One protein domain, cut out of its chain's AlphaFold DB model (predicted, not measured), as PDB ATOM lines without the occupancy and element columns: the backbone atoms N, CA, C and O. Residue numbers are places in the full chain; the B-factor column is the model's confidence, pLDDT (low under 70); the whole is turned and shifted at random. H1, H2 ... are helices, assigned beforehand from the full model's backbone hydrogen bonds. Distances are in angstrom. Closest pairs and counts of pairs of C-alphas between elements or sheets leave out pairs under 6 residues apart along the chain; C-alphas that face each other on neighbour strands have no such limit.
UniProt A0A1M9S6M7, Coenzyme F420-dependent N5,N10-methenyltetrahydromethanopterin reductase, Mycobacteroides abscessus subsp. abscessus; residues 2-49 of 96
ATOM      1  N   GLY A   2     137.574 132.245  94.847       69.56
ATOM      2  CA  GLY A   2     136.147 132.078  94.520       69.56
ATOM      3  C   GLY A   2     135.902 131.035  93.420       69.56
ATOM      4  O   GLY A   2     136.840 130.616  92.743       69.56
ATOM      5  N   ALA A   3     134.642 130.630  93.226       73.00
ATOM      6  CA  ALA A   3     134.260 129.735  92.129       73.00
ATOM      7  C   ALA A   3     134.605 130.355  90.760       73.00
ATOM      8  O   ALA A   3     134.564 131.577  90.614       73.00
ATOM      9  N   LYS A   4     134.889 129.520  89.748       66.00
ATOM     10  CA  LYS A   4     135.366 129.942  88.411       66.00
ATOM     11  C   LYS A   4     134.519 131.051  87.760       66.00
ATOM     12  O   LYS A   4     135.070 131.925  87.116       66.00
ATOM     13  N   GLY A   5     133.202 131.067  87.985       66.94
ATOM     14  CA  GLY A   5     132.298 132.099  87.450       66.94
ATOM     15  C   GLY A   5     132.022 133.305  88.362       66.94
ATOM     16  O   GLY A   5     131.285 134.199  87.961       66.94
ATOM     17  N   LYS A   6     132.536 133.328  89.602       76.69
ATOM     18  CA  LYS A   6     132.296 134.395  90.598       76.69
ATOM     19  C   LYS A   6     133.528 134.596  91.483       76.69
ATOM     20  O   LYS A   6     133.516 134.270  92.672       76.69
ATOM     21  N   ASN A   7     134.606 135.113  90.900       85.12
ATOM     22  CA  ASN A   7     135.840 135.396  91.626       85.12
ATOM     23  C   ASN A   7     136.195 136.887  91.552       85.12
ATOM     24  O   ASN A   7     136.768 137.356  90.575       85.12
ATOM     25  N   PHE A   8     135.876 137.622  92.619       88.81
ATOM     26  CA  PHE A   8     136.121 139.065  92.709       88.81
ATOM     27  C   PHE A   8     137.600 139.437  92.539       88.81
ATOM     28  O   PHE A   8     137.903 140.416  91.868       88.81
ATOM     29  N   TYR A   9     138.519 138.641  93.095       89.31
ATOM     30  CA  TYR A   9     139.957 138.912  93.004       89.31
ATOM     31  C   TYR A   9     140.513 138.661  91.601       89.31
ATOM     32  O   TYR A   9     141.388 139.395  91.155       89.31
ATOM     33  N   HIS A  10     139.976 137.665  90.889       93.56
ATOM     34  CA  HIS A  10     140.320 137.427  89.483       93.56
ATOM     35  C   HIS A  10     139.847 138.590  88.603       93.56
ATOM     36  O   HIS A  10     140.642 139.153  87.850       93.56
ATOM     37  N   ASN A  11     138.594 139.022  88.777       92.75
ATOM     38  CA  ASN A  11     138.053 140.168  88.047       92.75
ATOM     39  C   ASN A  11     138.869 141.443  88.308       92.75
ATOM     40  O   ASN A  11     139.136 142.201  87.381       92.75
ATOM     41  N   LEU A  12     139.291 141.668  89.559       92.81
ATOM     42  CA  LEU A  12     140.106 142.822  89.932       92.81
ATOM     43  C   LEU A  12     141.497 142.777  89.286       92.81
ATOM     44  O   LEU A  12     141.918 143.760  88.685       92.81
ATOM     45  N   ALA A  13     142.184 141.633  89.350       94.75
ATOM     46  CA  ALA A  13     143.475 141.453  88.687       94.75
ATOM     47  C   ALA A  13     143.364 141.654  87.167       94.75
ATOM     48  O   ALA A  13     144.200 142.329  86.570       94.75
ATOM     49  N   THR A  14     142.285 141.160  86.553       95.06
ATOM     50  CA  THR A  14     141.985 141.385  85.133       95.06
ATOM     51  C   THR A  14     141.784 142.870  84.824       95.06
ATOM     52  O   THR A  14     142.349 143.368  83.853       95.06
ATOM     53  N   ALA A  15     141.040 143.601  85.660       95.12
ATOM     54  CA  ALA A  15     140.845 145.046  85.511       95.12
ATOM     55  C   ALA A  15     142.152 145.846  85.661       95.12
ATOM     56  O   ALA A  15     142.290 146.915  85.074       95.12
ATOM     57  N   TYR A  16     143.122 145.311  86.404       94.38
ATOM     58  CA  TYR A  16     144.475 145.860  86.512       94.38
ATOM     59  C   TYR A  16     145.405 145.452  85.359       94.38
ATOM     60  O   TYR A  16     146.561 145.862  85.353       94.38
ATOM     61  N   GLY A  17     144.923 144.668  84.387       96.81
ATOM     62  CA  GLY A  17     145.684 144.242  83.210       96.81
ATOM     63  C   GLY A  17     146.309 142.846  83.301       96.81
ATOM     64  O   GLY A  17     146.910 142.401  82.330       96.81
ATOM     65  N   PHE A  18     146.120 142.121  84.407       96.94
ATOM     66  CA  PHE A  18     146.739 140.813  84.677       96.94
ATOM     67  C   PHE A  18     145.798 139.632  84.388       96.94
ATOM     68  O   PHE A  18     145.737 138.665  85.148       96.94
ATOM     69  N   GLY A  19     144.975 139.725  83.339       95.75
ATOM     70  CA  GLY A  19     143.927 138.730  83.072       95.75
ATOM     71  C   GLY A  19     144.472 137.326  82.796       95.75
ATOM     72  O   GLY A  19     143.958 136.346  83.331       95.75
ATOM     73  N   LYS A  20     145.557 137.223  82.019       97.00
ATOM     74  CA  LYS A  20     146.169 135.930  81.660       97.00
ATOM     75  C   LYS A  20     146.790 135.244  82.877       97.00
ATOM     76  O   LYS A  20     146.659 134.035  83.067       97.00
ATOM     77  N   GLU A  21     147.461 136.025  83.711       97.19
ATOM     78  CA  GLU A  21     148.067 135.578  84.957       97.19
ATOM     79  C   GLU A  21     146.975 135.166  85.947       97.19
ATOM     80  O   GLU A  21     147.064 134.096  86.546       97.19
ATOM     81  N   ALA A  22     145.892 135.941  86.051       95.88
ATOM     82  CA  ALA A  22     144.739 135.603  86.879       95.88
ATOM     83  C   ALA A  22     144.083 134.274  86.463       95.88
ATOM     84  O   ALA A  22     143.769 133.462  87.339       95.88
ATOM     85  N   ASP A  23     143.915 134.023  85.158       95.50
ATOM     86  CA  ASP A  23     143.419 132.744  84.626       95.50
ATOM     87  C   ASP A  23     144.327 131.577  85.038       95.50
ATOM     88  O   ASP A  23     143.853 130.563  85.557       95.50
ATOM     89  N   THR A  24     145.640 131.758  84.878       96.88
ATOM     90  CA  THR A  24     146.656 130.740  85.182       96.88
ATOM     91  C   THR A  24     146.671 130.402  86.674       96.88
ATOM     92  O   THR A  24     146.591 129.234  87.062       96.88
ATOM     93  N   ILE A  25     146.701 131.426  87.532       96.38
ATOM     94  CA  ILE A  25     146.652 131.279  88.992       96.38
ATOM     95  C   ILE A  25     145.367 130.555  89.409       96.38
ATOM     96  O   ILE A  25     145.397 129.684  90.284       96.38
ATOM     97  N   GLN A  26     144.232 130.887  88.784       94.69
ATOM     98  CA  GLN A  26     142.959 130.254  89.101       94.69
ATOM     99  C   GLN A  26     142.928 128.777  88.705       94.69
ATOM    100  O   GLN A  26     142.473 127.948  89.497       94.69
ATOM    101  N   GLU A  27     143.416 128.430  87.518       95.38
ATOM    102  CA  GLU A  27     143.492 127.044  87.059       95.38
ATOM    103  C   GLU A  27     144.391 126.190  87.965       95.38
ATOM    104  O   GLU A  27     143.982 125.118  88.424       95.38
ATOM    105  N   LEU A  28     145.587 126.687  88.293       96.75
ATOM    106  CA  LEU A  28     146.516 126.005  89.194       96.75
ATOM    107  C   LEU A  28     145.886 125.797  90.576       96.75
ATOM    108  O   LEU A  28     145.858 124.686  91.105       96.75
ATOM    109  N   TYR A  29     145.276 126.831  91.147       94.69
ATOM    110  CA  TYR A  29     144.668 126.707  92.466       94.69
ATOM    111  C   TYR A  29     143.485 125.731  92.489       94.69
ATOM    112  O   TYR A  29     143.369 124.931  93.420       94.69
ATOM    113  N   LEU A  30     142.607 125.772  91.478       93.31
ATOM    114  CA  LEU A  30     141.449 124.875  91.384       93.31
ATOM    115  C   LEU A  30     141.845 123.425  91.070       93.31
ATOM    116  O   LEU A  30     141.121 122.512  91.458       93.31
ATOM    117  N   SER A  31     142.999 123.206  90.437       95.81
ATOM    118  CA  SER A  31     143.586 121.871  90.248       95.81
ATOM    119  C   SER A  31     144.370 121.358  91.466       95.81
ATOM    120  O   SER A  31     144.946 120.275  91.417       95.81
ATOM    121  N   GLY A  32     144.374 122.101  92.581       96.44
ATOM    122  CA  GLY A  32     145.047 121.720  93.828       96.44
ATOM    123  C   GLY A  32     146.534 122.088  93.890       96.44
ATOM    124  O   GLY A  32     147.163 121.904  94.933       96.44
ATOM    125  N   LYS A  33     147.079 122.675  92.824       97.62
ATOM    126  CA  LYS A  33     148.479 123.084  92.656       97.62
ATOM    127  C   LYS A  33     148.767 124.433  93.317       97.62
ATOM    128  O   LYS A  33     149.024 125.442  92.665       97.62
ATOM    129  N   LYS A  34     148.643 124.492  94.645       95.31
ATOM    130  CA  LYS A  34     148.705 125.762  95.396       95.31
ATOM    131  C   LYS A  34     150.088 126.421  95.396       95.31
ATOM    132  O   LYS A  34     150.149 127.649  95.443       95.31
ATOM    133  N   ALA A  35     151.163 125.633  95.373       97.75
ATOM    134  CA  ALA A  35     152.527 126.157  95.313       97.75
ATOM    135  C   ALA A  35     152.765 126.838  93.961       97.75
ATOM    136  O   ALA A  35     153.003 128.042  93.935       97.75
ATOM    137  N   GLU A  36     152.527 126.125  92.855       97.88
ATOM    138  CA  GLU A  36     152.621 126.710  91.512       97.88
ATOM    139  C   GLU A  36     151.690 127.921  91.327       97.88
ATOM    140  O   GLU A  36     152.074 128.913  90.717       97.88
ATOM    141  N   ALA A  37     150.473 127.892  91.888       97.19
ATOM    142  CA  ALA A  37     149.567 129.044  91.843       97.19
ATOM    143  C   ALA A  37     150.137 130.280  92.558       97.19
ATOM    144  O   ALA A  37     149.831 131.402  92.167       97.19
ATOM    145  N   THR A  38     150.929 130.078  93.614       96.50
ATOM    146  CA  THR A  38     151.591 131.161  94.356       96.50
ATOM    147  C   THR A  38     152.772 131.706  93.561       96.50
ATOM    148  O   THR A  38     152.920 132.918  93.451       96.50
ATOM    149  N   GLU A  39     153.574 130.825  92.966       97.25
ATOM    150  CA  GLU A  39     154.706 131.200  92.109       97.25
ATOM    151  C   GLU A  39     154.262 131.930  90.835       97.25
ATOM    152  O   GLU A  39     154.978 132.788  90.331       97.25
ATOM    153  N   ALA A  40     153.059 131.633  90.336       97.31
ATOM    154  CA  ALA A  40     152.472 132.306  89.183       97.31
ATOM    155  C   ALA A  40     151.990 133.743  89.470       97.31
ATOM    156  O   ALA A  40     151.570 134.429  88.538       97.31
ATOM    157  N   VAL A  41     152.012 134.210  90.726       96.81
ATOM    158  CA  VAL A  41     151.616 135.583  91.070       96.81
ATOM    159  C   VAL A  41     152.709 136.566  90.629       96.81
ATOM    160  O   VAL A  41     153.824 136.490  91.142       96.81
ATOM    161  N   PRO A  42     152.418 137.536  89.740       96.69
ATOM    162  CA  PRO A  42     153.432 138.480  89.278       96.69
ATOM    163  C   PRO A  42     153.860 139.461  90.372       96.69
ATOM    164  O   PRO A  42     153.015 140.093  91.012       96.69
ATOM    165  N   ASP A  43     155.167 139.689  90.503       95.00
ATOM    166  CA  ASP A  43     155.728 140.696  91.416       95.00
ATOM    167  C   ASP A  43     155.131 142.091  91.196       95.00
ATOM    168  O   ASP A  43     154.904 142.842  92.145       95.00
ATOM    169  N   GLU A  44     154.879 142.459  89.939       94.75
ATOM    170  CA  GLU A  44     154.305 143.757  89.584       94.75
ATOM    171  C   GLU A  44     152.880 143.917  90.124       94.75
ATOM    172  O   GLU A  44     152.552 144.954  90.703       94.75
ATOM    173  N   LEU A  45     152.056 142.867  90.030       95.19
ATOM    174  CA  LEU A  45     150.722 142.865  90.622       95.19
ATOM    175  C   LEU A  45     150.814 143.084  92.137       95.19
ATOM    176  O   LEU A  45     150.110 143.941  92.669       95.19
ATOM    177  N   VAL A  46     151.717 142.371  92.822       94.06
ATOM    178  CA  VAL A  46     151.917 142.500  94.278       94.06
ATOM    179  C   VAL A  46     152.322 143.924  94.658       94.06
ATOM    180  O   VAL A  46     151.731 144.495  95.578       94.06
ATOM    181  N   LYS A  47     153.279 144.520  93.938       92.06
ATOM    182  CA  LYS A  47     153.731 145.907  94.153       92.06
ATOM    183  C   LYS A  47     152.612 146.923  93.928       92.06
ATOM    184  O   LYS A  47     152.514 147.899  94.667       92.06
ATOM    185  N   ASN A  48     151.745 146.696  92.946       90.12
ATOM    186  CA  ASN A  48     150.669 147.631  92.621       90.12
ATOM    187  C   ASN A  48     149.545 147.636  93.667       90.12
ATOM    188  O   ASN A  48     148.945 148.691  93.899       90.12
ATOM    189  N   ILE A  49     149.294 146.497  94.321       90.94
ATOM    190  CA  ILE A  49     148.194 146.323  95.288       90.94
ATOM    191  C   ILE A  49     148.635 146.366  96.758       90.94
ATOM    192  O   ILE A  49     147.783 146.299  97.642       90.94
TER     193      ILE A  49
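What this domain is: This is residues 2 to 49 of the 96 residues of the protein "Coenzyme F420-dependent N5,N10-methenyltetrahydromethanopterin reductase" of Mycobacteroides abscessus subsp. abscessus (UniProt A0A1M9S6M7). A chain folded back on itself in a zigzag: the longest helix, H2, lies in the middle, with H1 packed along one part of it and H3 along its later part, each running the opposite way to H2. H4 sits past the end of H3, near H1 but making no clear contact with any helix. The printed part has 48 residues with four named helices, in the order H1, H2, H3, H4, and no named strand; the class is all helix. It is compact, with a radius of gyration of the C-alphas of 10.1 A and spans of 26 by 23 by 15 A.

How they stand to each other: H2, residues 19 to 30, touches H1, residues 8 to 15, closest at the C-alphas of His 10 and Ala 22, 5.4 A apart. This helical hairpin has a shallow tilt of 26 degrees, opposite ways. H2 also touches H3, residues 34 to 39, with residues 24 to 29 alone. The closest C-alphas are those of Ile 25 and Ala 37, 4.6 A apart, and this second helical hairpin has a shallow tilt of 27 degrees, opposite ways. H1 and H3 are apart. H4, residues 43 to 49, is close to H1 but not clearly touching: the C-alphas of Ala 13 and Leu 45, their closest, are 7.6 A apart, and the two lines are about perpendicular at 73 degrees. H4 is apart from H2 and H3. In H1, H2, H3 and H4 every O i to N i+4 pair is within hydrogen-bond range.

Where its parts are: H2 runs 16.3 A from C-alpha 19 at (143.927, 138.730, 83.072) to C-alpha 30. H1 begins with C-alpha 8 at (136.121, 139.065, 92.709) and measures 10.5 A; H3 measures 8.7 A. H4 measures 10.2 A and ends with C-alpha 49 at (148.194, 146.323, 95.288).

The domain as a whole: The two C-alphas farthest apart are those of Ser 31 and Asn 48, 26.8 A. The printed part has no cut, and the links H1 to H2, H2 to H3 and H3 to H4 are tight. The mean pLDDT of the printed part is 92.3; residues 2, 4 and 5 are under 70.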